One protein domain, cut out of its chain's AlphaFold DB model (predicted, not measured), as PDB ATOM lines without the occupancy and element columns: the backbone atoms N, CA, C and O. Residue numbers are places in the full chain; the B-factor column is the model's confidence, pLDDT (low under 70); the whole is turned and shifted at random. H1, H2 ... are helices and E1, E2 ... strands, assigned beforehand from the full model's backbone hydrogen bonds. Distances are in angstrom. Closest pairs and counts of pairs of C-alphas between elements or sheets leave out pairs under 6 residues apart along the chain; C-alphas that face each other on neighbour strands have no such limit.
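AT A GLANCE: This is residues 35 to 121 of the 121 residues of an uncharacterized protein of Nitrospirae bacterium GWD2_57_9 (UniProt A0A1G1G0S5). A small three-stranded sheet, E1 E2 E5, has one face covered by a helical hairpin, H1 and H2, and a two-stranded hairpin, E3 and E4, reaches away from this body as a long arm. Residues 104 to 109, at the arm's tip, stick out free. The printed part has 87 residues with two named helices and five named strands, in the order H1 H2 E1 E2 E3 E4 E5, and its class is mixed, helices and strands. Both sheets, E1 - E2 - E5 and E3 - E4, are antiparallel. The whole is only just loose, close to compact, with a radius of gyration of the C-alphas of 14.5 A, and a rod spanning 52 by 20 by 20 A, its length made by the arm.

HOW THE PARTS SIT: In the larger sheet, E2, residues 89 to 94, is the inner strand between the edge strands E1, residues 79 to 83, and E5, residues 118 to 120. E1 and E2 form a hairpin, with N 80 and O 93 within hydrogen-bond range at 2.8 A. Between E2 and E5, N 92 and O 119 are within hydrogen-bond range at 3.0 A. The sheet and its helices make two layers, helices on one face of a sheet: H1, residues 35 to 49, and H2, residues 56 to 69, are on the same face. H1 has a height over the sheet of 8.2 A and lies over E5 and, only just, E2, with 3 C-alphas; on the local plane it runs slantwise to the strands, only just, at 31 degrees to E5. The closest C-alphas of H1 and E5 are those of Lys 45 and Ala 119, 5.2 A apart. H2, at a height over the sheet of 8.7 A, lies over E1; on the local plane it runs along the strands, only just, at 27 degrees to E1. The closest C-alphas of H2 and E1 are those of Leu 60 and Phe 79, 7.0 A apart. H1 and H2 touch as a helical hairpin, at a shallow tilt of 13 degrees, opposite ways; their closest C-alphas are those of Lys 47 and Ile 59, 6.5 A apart. In both helices every O i to N i+4 pair is within hydrogen-bond range. E3, residues 98 to 104, and E4, residues 109 to 115, form a hairpin with N 100 and O 113 at 2.9 A, within hydrogen-bond range. E4 runs on into E5 across a break of 2 residues, at 27 degrees. H2 is apart from E3 and E4.

IN THESE COORDINATES: H1 begins at C-alpha 35 (39.714, 33.427, 4.653) and is 21.1 A long; H2 is 20.0 A. E3 measures 18.5 A and ends at C-alpha 104 (26.777, 24.996, -5.040), and E4 measures 19.0 A. E5 ends at C-alpha 120 (35.736, 47.979, 16.848).

THE WHOLE: The two C-alphas farthest apart, those of Asp 86 and Ala 108, are 52.2 A apart. The printed part has no cut, and no link is long. Its mean pLDDT is 73.2; the model is under 70 at residues 51 to 52, 85 to 91, 95 to 109, 112 to 113 and 117 to 121.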
ATOM      1  N   MET A  35      38.366  32.883   4.519       81.62
ATOM      2  CA  MET A  35      39.714  33.427   4.653       81.62
ATOM      3  C   MET A  35      39.787  34.897   4.239       81.62
ATOM      4  O   MET A  35      40.369  35.677   4.984       81.62
ATOM      5  N   ASP A  36      39.169  35.282   3.123       77.81
ATOM      6  CA  ASP A  36      39.169  36.667   2.641       77.81
ATOM      7  C   ASP A  36      38.462  37.595   3.638       77.81
ATOM      8  O   ASP A  36      38.970  38.666   3.974       77.81
ATOM      9  N   TYR A  37      37.334  37.141   4.202       78.94
ATOM     10  CA  TYR A  37      36.633  37.854   5.269       78.94
ATOM     11  C   TYR A  37      37.508  38.060   6.513       78.94
ATOM     12  O   TYR A  37      37.616  39.182   7.014       78.94
ATOM     13  N   PHE A  38      38.139  36.996   7.019       80.12
ATOM     14  CA  PHE A  38      38.982  37.090   8.213       80.12
ATOM     15  C   PHE A  38      40.241  37.919   7.958       80.12
ATOM     16  O   PHE A  38      40.616  38.718   8.811       80.12
ATOM     17  N   SER A  39      40.851  37.783   6.780       81.56
ATOM     18  CA  SER A  39      42.026  38.561   6.391       81.56
ATOM     19  C   SER A  39      41.717  40.055   6.352       81.56
ATOM     20  O   SER A  39      42.500  40.852   6.862       81.56
ATOM     21  N   LEU A  40      40.568  40.445   5.786       81.94
ATOM     22  CA  LEU A  40      40.160  41.847   5.746       81.94
ATOM     23  C   LEU A  40      39.825  42.374   7.149       81.94
ATOM     24  O   LEU A  40      40.225  43.483   7.492       81.94
ATOM     25  N   ALA A  41      39.137  41.583   7.977       79.94
ATOM     26  CA  ALA A  41      38.804  41.970   9.346       79.94
ATOM     27  C   ALA A  41      40.054  42.172  10.227       79.94
ATOM     28  O   ALA A  41      40.134  43.159  10.965       79.94
ATOM     29  N   ASP A  42      41.040  41.276  10.134       83.19
ATOM     30  CA  ASP A  42      42.299  41.385  10.879       83.19
ATOM     31  C   ASP A  42      43.128  42.589  10.421       83.19
ATOM     32  O   ASP A  42      43.675  43.316  11.254       83.19
ATOM     33  N   GLU A  43      43.173  42.858   9.116       83.12
ATOM     34  CA  GLU A  43      43.836  44.046   8.575       83.12
ATOM     35  C   GLU A  43      43.142  45.330   9.033       83.12
ATOM     36  O   GLU A  43      43.801  46.222   9.561       83.12
ATOM     37  N   MET A  44      41.808  45.409   8.968       81.31
ATOM     38  CA  MET A  44      41.058  46.554   9.503       81.31
ATOM     39  C   MET A  44      41.371  46.792  10.984       81.31
ATOM     40  O   MET A  44      41.594  47.933  11.390       81.31
ATOM     41  N   LYS A  45      41.456  45.730  11.791       81.38
ATOM     42  CA  LYS A  45      41.817  45.833  13.209       81.38
ATOM     43  C   LYS A  45      43.263  46.293  13.411       81.38
ATOM     44  O   LYS A  45      43.525  47.138  14.265       81.38
ATOM     45  N   SER A  46      44.195  45.774  12.616       82.00
ATOM     46  CA  SER A  46      45.601  46.188  12.647       82.00
ATOM     47  C   SER A  46      45.756  47.674  12.307       82.00
ATOM     48  O   SER A  46      46.433  48.414  13.027       82.00
ATOM     49  N   LYS A  47      45.069  48.144  11.257       78.19
ATOM     50  CA  LYS A  47      45.091  49.554  10.844       78.19
ATOM     51  C   LYS A  47      44.376  50.468  11.831       78.19
ATOM     52  O   LYS A  47      44.854  51.579  12.038       78.19
ATOM     53  N   ALA A  48      43.293  50.016  12.466       77.06
ATOM     54  CA  ALA A  48      42.632  50.766  13.535       77.06
ATOM     55  C   ALA A  48      43.605  51.049  14.693       77.06
ATOM     56  O   ALA A  48      43.793  52.210  15.056       77.06
ATOM     57  N   GLY A  49      44.339  50.027  15.157       73.44
ATOM     58  CA  GLY A  49      45.363  50.190  16.198       73.44
ATOM     59  C   GLY A  49      46.558  51.060  15.770       73.44
ATOM     60  O   GLY A  49      47.144  51.768  16.586       73.44
ATOM     61  N   ALA A  50      46.905  51.072  14.479       74.38
ATOM     62  CA  ALA A  50      47.929  51.961  13.915       74.38
ATOM     63  C   ALA A  50      47.396  53.367  13.540       74.38
ATOM     64  O   ALA A  50      48.163  54.237  13.110       74.38
ATOM     65  N   GLY A  51      46.097  53.614  13.721       67.12
ATOM     66  CA  GLY A  51      45.375  54.801  13.257       67.12
ATOM     67  C   GLY A  51      45.780  56.124  13.904       67.12
ATOM     68  O   GLY A  51      45.511  57.192  13.352       67.12
ATOM     69  N   GLN A  52      46.470  56.068  15.047       64.81
ATOM     70  CA  GLN A  52      47.101  57.247  15.647       64.81
ATOM     71  C   GLN A  52      48.259  57.796  14.799       64.81
ATOM     72  O   GLN A  52      48.547  58.989  14.862       64.81
ATOM     73  N   VAL A  53      48.939  56.938  14.033       70.81
ATOM     74  CA  VAL A  53      50.138  57.295  13.255       70.81
ATOM     75  C   VAL A  53      49.809  57.446  11.770       70.81
ATOM     76  O   VAL A  53      50.360  58.322  11.103       70.81
ATOM     77  N   LEU A  54      48.905  56.610  11.256       74.12
ATOM     78  CA  LEU A  54      48.547  56.574   9.840       74.12
ATOM     79  C   LEU A  54      47.441  57.579   9.488       74.12
ATOM     80  O   LEU A  54      46.491  57.815  10.244       74.12
ATOM     81  N   LYS A  55      47.554  58.162   8.290       79.56
ATOM     82  CA  LYS A  55      46.507  59.014   7.712       79.56
ATOM     83  C   LYS A  55      45.364  58.154   7.182       79.56
ATOM     84  O   LYS A  55      45.601  57.073   6.651       79.56
ATOM     85  N   ASP A  56      44.141  58.678   7.236       77.56
ATOM     86  CA  ASP A  56      42.954  57.976   6.721       77.56
ATOM     87  C   ASP A  56      43.110  57.560   5.255       77.56
ATOM     88  O   ASP A  56      42.773  56.442   4.888       77.56
ATOM     89  N   GLU A  57      43.698  58.419   4.421       81.12
ATOM     90  CA  GLU A  57      43.938  58.129   3.001       81.12
ATOM     91  C   GLU A  57      44.857  56.920   2.780       81.12
ATOM     92  O   GLU A  57      44.664  56.164   1.828       81.12
ATOM     93  N   GLU A  58      45.845  56.729   3.655       80.56
ATOM     94  CA  GLU A  58      46.796  55.619   3.581       80.56
ATOM     95  C   GLU A  58      46.128  54.311   4.017       80.56
ATOM     96  O   GLU A  58      46.236  53.301   3.322       80.56
ATOM     97  N   ILE A  59      45.326  54.364   5.085       80.94
ATOM     98  CA  ILE A  59      44.509  53.236   5.550       80.94
ATOM     99  C   ILE A  59      43.520  52.805   4.457       80.94
ATOM    100  O   ILE A  59      43.423  51.622   4.139       80.94
ATOM    101  N   LEU A  60      42.824  53.756   3.827       82.81
ATOM    102  CA  LEU A  60      41.884  53.477   2.739       82.81
ATOM    103  C   LEU A  60      42.578  52.889   1.503       82.81
ATOM    104  O   LEU A  60      42.020  52.005   0.854       82.81
ATOM    105  N   TYR A  61      43.779  53.366   1.166       84.62
ATOM    106  CA  TYR A  61      44.561  52.836   0.047       84.62
ATOM    107  C   TYR A  61      44.954  51.372   0.273       84.62
ATOM    108  O   TYR A  61      44.815  50.543  -0.628       84.62
ATOM    109  N   GLU A  62      45.441  51.048   1.469       82.62
ATOM    110  CA  GLU A  62      45.856  49.688   1.807       82.62
ATOM    111  C   GLU A  62      44.665  48.728   1.886       82.62
ATOM    112  O   GLU A  62      44.734  47.637   1.321       82.62
ATOM    113  N   LEU A  63      43.546  49.153   2.485       81.44
ATOM    114  CA  LEU A  63      42.311  48.364   2.519       81.44
ATOM    115  C   LEU A  63      41.746  48.114   1.112       81.44
ATOM    116  O   LEU A  63      41.339  46.996   0.805       81.44
ATOM    117  N   GLU A  64      41.777  49.113   0.223       85.12
ATOM    118  CA  GLU A  64      41.390  48.935  -1.184       85.12
ATOM    119  C   GLU A  64      42.319  47.950  -1.905       85.12
ATOM    120  O   GLU A  64      41.868  47.144  -2.719       85.12
ATOM    121  N   LYS A  65      43.625  48.003  -1.630       85.31
ATOM    122  CA  LYS A  65      44.593  47.088  -2.237       85.31
ATOM    123  C   LYS A  65      44.318  45.640  -1.825       85.31
ATOM    124  O   LYS A  65      44.267  44.783  -2.699       85.31
ATOM    125  N   ILE A  66      44.091  45.387  -0.537       82.69
ATOM    126  CA  ILE A  66      43.762  44.051  -0.016       82.69
ATOM    127  C   ILE A  66      42.428  43.566  -0.588       82.69
ATOM    128  O   ILE A  66      42.327  42.425  -1.032       82.69
ATOM    129  N   ALA A  67      41.426  44.446  -0.667       81.12
ATOM    130  CA  ALA A  67      40.161  44.123  -1.315       81.12
ATOM    131  C   ALA A  67      40.347  43.709  -2.783       81.12
ATOM    132  O   ALA A  67      39.777  42.711  -3.211       81.12
ATOM    133  N   LYS A  68      41.186  44.421  -3.547       83.19
ATOM    134  CA  LYS A  68      41.509  44.054  -4.936       83.19
ATOM    135  C   LYS A  68      42.280  42.741  -5.041       83.19
ATOM    136  O   LYS A  68      42.051  41.999  -5.990       83.19
ATOM    137  N   GLU A  69      43.188  42.465  -4.107       81.38
ATOM    138  CA  GLU A  69      43.934  41.201  -4.055       81.38
ATOM    139  C   GLU A  69      43.015  40.007  -3.762       81.38
ATOM    140  O   GLU A  69      43.190  38.953  -4.366       81.38
ATOM    141  N   GLY A  70      42.007  40.191  -2.905       70.31
ATOM    142  CA  GLY A  70      40.964  39.198  -2.627       70.31
ATOM    143  C   GLY A  70      39.821  39.164  -3.648       70.31
ATOM    144  O   GLY A  70      38.799  38.541  -3.380       70.31
ATOM    145  N   GLU A  71      39.944  39.871  -4.780       76.00
ATOM    146  CA  GLU A  71      38.884  40.025  -5.796       76.00
ATOM    147  C   GLU A  71      37.526  40.484  -5.214       76.00
ATOM    148  O   GLU A  71      36.457  40.210  -5.762       76.00
ATOM    149  N   LEU A  72      37.559  41.214  -4.095       77.00
ATOM    150  CA  LEU A  72      36.376  41.699  -3.396       77.00
ATOM    151  C   LEU A  72      35.820  42.946  -4.101       77.00
ATOM    152  O   LEU A  72      36.588  43.834  -4.486       77.00
ATOM    153  N   PRO A  73      34.487  43.101  -4.214       77.31
ATOM    154  CA  PRO A  73      33.858  44.260  -4.848       77.31
ATOM    155  C   PRO A  73      33.829  45.488  -3.917       77.31
ATOM    156  O   PRO A  73      32.845  46.224  -3.868       77.31
ATOM    157  N   LEU A  74      34.899  45.716  -3.152       78.81
ATOM    158  CA  LEU A  74      35.027  46.843  -2.233       78.81
ATOM    159  C   LEU A  74      35.928  47.918  -2.843       78.81
ATOM    160  O   LEU A  74      36.977  47.641  -3.420       78.81
ATOM    161  N   THR A  75      35.515  49.171  -2.686       78.81
ATOM    162  CA  THR A  75      36.272  50.350  -3.130       78.81
ATOM    163  C   THR A  75      36.584  51.243  -1.935       78.81
ATOM    164  O   THR A  75      36.078  51.008  -0.840       78.81
ATOM    165  N   ARG A  76      37.401  52.289  -2.111       75.88
ATOM    166  CA  ARG A  76      37.714  53.229  -1.013       75.88
ATOM    167  C   ARG A  76      36.466  53.820  -0.364       75.88
ATOM    168  O   ARG A  76      36.418  53.944   0.851       75.88
ATOM    169  N   ASP A  77      35.447  54.110  -1.169       77.81
ATOM    170  CA  ASP A  77      34.181  54.691  -0.709       77.81
ATOM    171  C   ASP A  77      33.325  53.696   0.093       77.81
ATOM    172  O   ASP A  77      32.373  54.085   0.777       77.81
ATOM    173  N   SER A  78      33.663  52.405   0.021       77.38
ATOM    174  CA  SER A  78      33.047  51.344   0.810       77.38
ATOM    175  C   SER A  78      33.581  51.299   2.240       77.38
ATOM    176  O   SER A  78      33.006  50.581   3.042       77.38
ATOM    177  N   PHE A  79      34.638  52.028   2.604       78.19
ATOM    178  CA  PHE A  79      35.188  52.008   3.963       78.19
ATOM    179  C   PHE A  79      34.888  53.320   4.693       78.19
ATOM    180  O   PHE A  79      35.207  54.408   4.221       78.19
ATOM    181  N   ILE A  80      34.279  53.216   5.872       78.81
ATOM    182  CA  ILE A  80      33.976  54.342   6.753       78.81
ATOM    183  C   ILE A  80      34.889  54.245   7.970       78.81
ATOM    184  O   ILE A  80      34.767  53.316   8.769       78.81
ATOM    185  N   ILE A  81      35.783  55.222   8.117       80.50
ATOM    186  CA  ILE A  81      36.660  55.362   9.282       80.50
ATOM    187  C   ILE A  81      36.032  56.390  10.225       80.50
ATOM    188  O   ILE A  81      35.790  57.533   9.844       80.50
ATOM    189  N   SER A  82      35.756  55.981  11.459       79.06
ATOM    190  CA  SER A  82      35.306  56.857  12.541       79.06
ATOM    191  C   SER A  82      36.466  57.118  13.494       79.06
ATOM    192  O   SER A  82      37.105  56.174  13.960       79.06
ATOM    193  N   ARG A  83      36.732  58.394  13.792       74.69
ATOM    194  CA  ARG A  83      37.736  58.824  14.776       74.69
ATOM    195  C   ARG A  83      37.060  59.464  15.995       74.69
ATOM    196  O   ARG A  83      36.043  60.139  15.849       74.69
ATOM    197  N   SER A  84      37.624  59.251  17.181       72.81
ATOM    198  CA  SER A  84      37.289  59.988  18.408       72.81
ATOM    199  C   SER A  84      37.843  61.419  18.354       72.81
ATOM    200  O   SER A  84      38.750  61.701  17.568       72.81
ATOM    201  N   GLU A  85      37.360  62.309  19.230       67.00
ATOM    202  CA  GLU A  85      37.907  63.670  19.407       67.00
ATOM    203  C   GLU A  85      39.412  63.661  19.735       67.00
ATOM    204  O   GLU A  85      40.137  64.569  19.337       67.00
ATOM    205  N   ASP A  86      39.897  62.586  20.361       64.75
ATOM    206  CA  ASP A  86      41.310  62.374  20.704       64.75
ATOM    207  C   ASP A  86      42.170  61.875  19.521       64.75
ATOM    208  O   ASP A  86      43.342  61.535  19.685       64.75
ATOM    209  N   GLY A  87      41.599  61.779  18.313       62.25
ATOM    210  CA  GLY A  87      42.299  61.369  17.089       62.25
ATOM    211  C   GLY A  87      42.489  59.857  16.911       62.25
ATOM    212  O   GLY A  87      42.979  59.431  15.862       62.25
ATOM    213  N   HIS A  88      42.071  59.051  17.891       64.81
ATOM    214  CA  HIS A  88      42.042  57.586  17.823       64.81
ATOM    215  C   HIS A  88      40.964  57.087  16.858       64.81
ATOM    216  O   HIS A  88      39.858  57.624  16.854       64.81
ATOM    217  N   ILE A  89      41.249  56.039  16.082       66.62
ATOM    218  CA  ILE A  89      40.224  55.359  15.281       66.62
ATOM    219  C   ILE A  89      39.367  54.521  16.225       66.62
ATOM    220  O   ILE A  89      39.877  53.642  16.903       66.62
ATOM    221  N   THR A  90      38.069  54.803  16.275       62.81
ATOM    222  CA  THR A  90      37.119  54.070  17.122       62.81
ATOM    223  C   THR A  90      36.448  52.939  16.370       62.81
ATOM    224  O   THR A  90      36.126  51.921  16.970       62.81
ATOM    225  N   ASN A  91      36.222  53.115  15.066       67.44
ATOM    226  CA  ASN A  91      35.579  52.113  14.230       67.44
ATOM    227  C   ASN A  91      36.023  52.221  12.776       67.44
ATOM    228  O   ASN A  91      36.037  53.314  12.208       67.44
ATOM    229  N   ILE A  92      36.287  51.077  12.147       71.75
ATOM    230  CA  ILE A  92      36.345  50.959  10.688       71.75
ATOM    231  C   ILE A  92      35.231  50.005  10.262       71.75
ATOM    232  O   ILE A  92      35.187  48.852  10.693       71.75
ATOM    233  N   VAL A  93      34.317  50.496   9.428       70.81
ATOM    234  CA  VAL A  93      33.135  49.755   8.973       70.81
ATOM    235  C   VAL A  93      33.112  49.718   7.453       70.81
ATOM    236  O   VAL A  93      33.387  50.722   6.796       70.81
ATOM    237  N   THR A  94      32.752  48.571   6.888       70.88
ATOM    238  CA  THR A  94      32.424  48.465   5.465       70.88
ATOM    239  C   THR A  94      30.973  48.894   5.235       70.88
ATOM    240  O   THR A  94      30.041  48.388   5.852       70.88
ATOM    241  N   LYS A  95      30.758  49.881   4.366       64.25
ATOM    242  CA  LYS A  95      29.448  50.417   4.015       64.25
ATOM    243  C   LYS A  95      28.696  49.415   3.141       64.25
ATOM    244  O   LYS A  95      28.928  49.359   1.936       64.25
ATOM    245  N   GLY A  96      27.766  48.692   3.759       55.47
ATOM    246  CA  GLY A  96      26.850  47.771   3.083       55.47
ATOM    247  C   GLY A  96      27.449  46.410   2.737       55.47
ATOM    248  O   GLY A  96      26.856  45.708   1.924       55.47
ATOM    249  N   GLY A  97      28.605  46.070   3.316       65.06
ATOM    250  CA  GLY A  97      29.243  44.770   3.137       65.06
ATOM    251  C   GLY A  97      29.531  44.404   1.684       65.06
ATOM    252  O   GLY A  97      29.540  45.244   0.784       65.06
ATOM    253  N   TRP A  98      29.784  43.123   1.453       67.06
ATOM    254  CA  TRP A  98      29.697  42.544   0.122       67.06
ATOM    255  C   TRP A  98      28.979  41.205   0.178       67.06
ATOM    256  O   TRP A  98      29.095  40.450   1.147       67.06
ATOM    257  N   ASP A  99      28.254  40.912  -0.893       69.62
ATOM    258  CA  ASP A  99      27.605  39.628  -1.083       69.62
ATOM    259  C   ASP A  99      28.498  38.734  -1.932       69.62
ATOM    260  O   ASP A  99      28.963  39.127  -3.005       69.62
ATOM    261  N   VAL A 100      28.735  37.512  -1.459       67.31
ATOM    262  CA  VAL A 100      29.350  36.475  -2.282       67.31
ATOM    263  C   VAL A 100      28.312  35.419  -2.613       67.31
ATOM    264  O   VAL A 100      27.801  34.709  -1.742       67.31
ATOM    265  N   GLU A 101      28.022  35.295  -3.902       66.62
ATOM    266  CA  GLU A 101      27.163  34.246  -4.430       66.62
ATOM    267  C   GLU A 101      27.931  32.924  -4.516       66.62
ATOM    268  O   GLU A 101      28.788  32.713  -5.382       66.62
ATOM    269  N   VAL A 102      27.591  31.975  -3.645       63.97
ATOM    270  CA  VAL A 102      28.122  30.615  -3.757       63.97
ATOM    271  C   VAL A 102      27.177  29.755  -4.562       63.97
ATOM    272  O   VAL A 102      26.135  29.297  -4.093       63.97
ATOM    273  N   ASN A 103      27.613  29.475  -5.783       68.62
ATOM    274  CA  ASN A 103      27.020  28.466  -6.640       68.62
ATOM    275  C   ASN A 103      27.456  27.070  -6.177       68.62
ATOM    276  O   ASN A 103      28.550  26.597  -6.517       68.62
ATOM    277  N   PHE A 104      26.611  26.399  -5.404       63.88
ATOM    278  CA  PHE A 104      26.777  24.996  -5.040       63.88
ATOM    279  C   PHE A 104      26.196  24.086  -6.126       63.88
ATOM    280  O   PHE A 104      25.256  24.449  -6.835       63.88
ATOM    281  N   LEU A 105      26.756  22.878  -6.254       65.56
ATOM    282  CA  LEU A 105      26.230  21.830  -7.140       65.56
ATOM    283  C   LEU A 105      26.094  22.264  -8.609       65.56
ATOM    284  O   LEU A 105      25.033  22.099  -9.201       65.56
ATOM    285  N   PHE A 106      27.146  22.847  -9.193       64.25
ATOM    286  CA  PHE A 106      27.118  23.358 -10.576       64.25
ATOM    287  C   PHE A 106      25.994  24.385 -10.843       64.25
ATOM    288  O   PHE A 106      25.535  24.513 -11.972       64.25
ATOM    289  N   GLY A 107      25.553  25.116  -9.811       59.91
ATOM    290  CA  GLY A 107      24.494  26.127  -9.916       59.91
ATOM    291  C   GLY A 107      23.093  25.625  -9.552       59.91
ATOM    292  O   GLY A 107      22.139  26.384  -9.659       59.91
ATOM    293  N   ALA A 108      22.939  24.377  -9.091       62.28
ATOM    294  CA  ALA A 108      21.639  23.885  -8.626       62.28
ATOM    295  C   ALA A 108      21.197  24.509  -7.288       62.28
ATOM    296  O   ALA A 108      20.015  24.460  -6.954       62.28
ATOM    297  N   TYR A 109      22.127  25.086  -6.521       57.47
ATOM    298  CA  TYR A 109      21.806  25.822  -5.304       57.47
ATOM    299  C   TYR A 109      22.683  27.068  -5.189       57.47
ATOM    300  O   TYR A 109      23.902  26.961  -5.058       57.47
ATOM    301  N   ILE A 110      22.056  28.239  -5.244       71.38
ATOM    302  CA  ILE A 110      22.719  29.533  -5.085       71.38
ATOM    303  C   ILE A 110      22.433  29.999  -3.666       71.38
ATOM    304  O   ILE A 110      21.275  30.044  -3.245       71.38
ATOM    305  N   ARG A 111      23.487  30.297  -2.910       70.19
ATOM    306  CA  ARG A 111      23.350  30.937  -1.607       70.19
ATOM    307  C   ARG A 111      24.155  32.223  -1.610       70.19
ATOM    308  O   ARG A 111      25.361  32.182  -1.842       70.19
ATOM    309  N   GLU A 112      23.481  33.321  -1.322       69.88
ATOM    310  CA  GLU A 112      24.113  34.606  -1.053       69.88
ATOM    311  C   GLU A 112      24.607  34.611   0.395       69.88
ATOM    312  O   GLU A 112      23.875  34.250   1.325       69.88
ATOM    313  N   PHE A 113      25.880  34.948   0.577       66.56
ATOM    314  CA  PHE A 113      26.471  35.190   1.885       66.56
ATOM    315  C   PHE A 113      26.858  36.658   1.976       66.56
ATOM    316  O   PHE A 113      27.709  37.113   1.214       66.56
ATOM    317  N   HIS A 114      26.237  37.361   2.919       70.44
ATOM    318  CA  HIS A 114      26.512  38.760   3.200       70.44
ATOM    319  C   HIS A 114      27.635  38.877   4.230       70.44
ATOM    320  O   HIS A 114      27.542  38.297   5.319       70.44
ATOM    321  N   PHE A 115      28.687  39.615   3.892       71.25
ATOM    322  CA  PHE A 115      29.842  39.836   4.753       71.25
ATOM    323  C   PHE A 115      30.000  41.318   5.077       71.25
ATOM    324  O   PHE A 115      30.236  42.135   4.193       71.25
ATOM    325  N   GLU A 116      29.930  41.647   6.366       70.25
ATOM    326  CA  GLU A 116      30.142  42.999   6.896       70.25
ATOM    327  C   GLU A 116      31.214  42.960   7.992       70.25
ATOM    328  O   GLU A 116      30.890  42.854   9.178       70.25
ATOM    329  N   PRO A 117      32.512  42.988   7.641       69.12
ATOM    330  CA  PRO A 117      33.556  43.098   8.641       69.12
ATOM    331  C   PRO A 117      33.508  44.484   9.287       69.12
ATOM    332  O   PRO A 117      33.518  45.525   8.618       69.12
ATOM    333  N   THR A 118      33.483  44.472  10.616       68.44
ATOM    334  CA  THR A 118      33.551  45.655  11.471       68.44
ATOM    335  C   THR A 118      34.729  45.511  12.422       68.44
ATOM    336  O   THR A 118      34.789  44.541  13.183       68.44
ATOM    337  N   ALA A 119      35.640  46.479  12.413       67.00
ATOM    338  CA  ALA A 119      36.695  46.580  13.410       67.00
ATOM    339  C   ALA A 119      36.294  47.637  14.441       67.00
ATOM    340  O   ALA A 119      36.262  48.827  14.123       67.00
ATOM    341  N   VAL A 120      35.976  47.168  15.648       60.06
ATOM    342  CA  VAL A 120      35.736  47.979  16.848       60.06
ATOM    343  C   VAL A 120      36.923  47.743  17.776       60.06
ATOM    344  O   VAL A 120      37.261  46.580  18.029       60.06
ATOM    345  N   GLU A 121      37.567  48.814  18.237       49.31
ATOM    346  CA  GLU A 121      38.584  48.740  19.300       49.31
ATOM    347  C   GLU A 121      37.950  48.937  20.684       49.31
ATOM    348  O   GLU A 121      37.101  49.849  20.831       49.31
TER     349      GLU A 121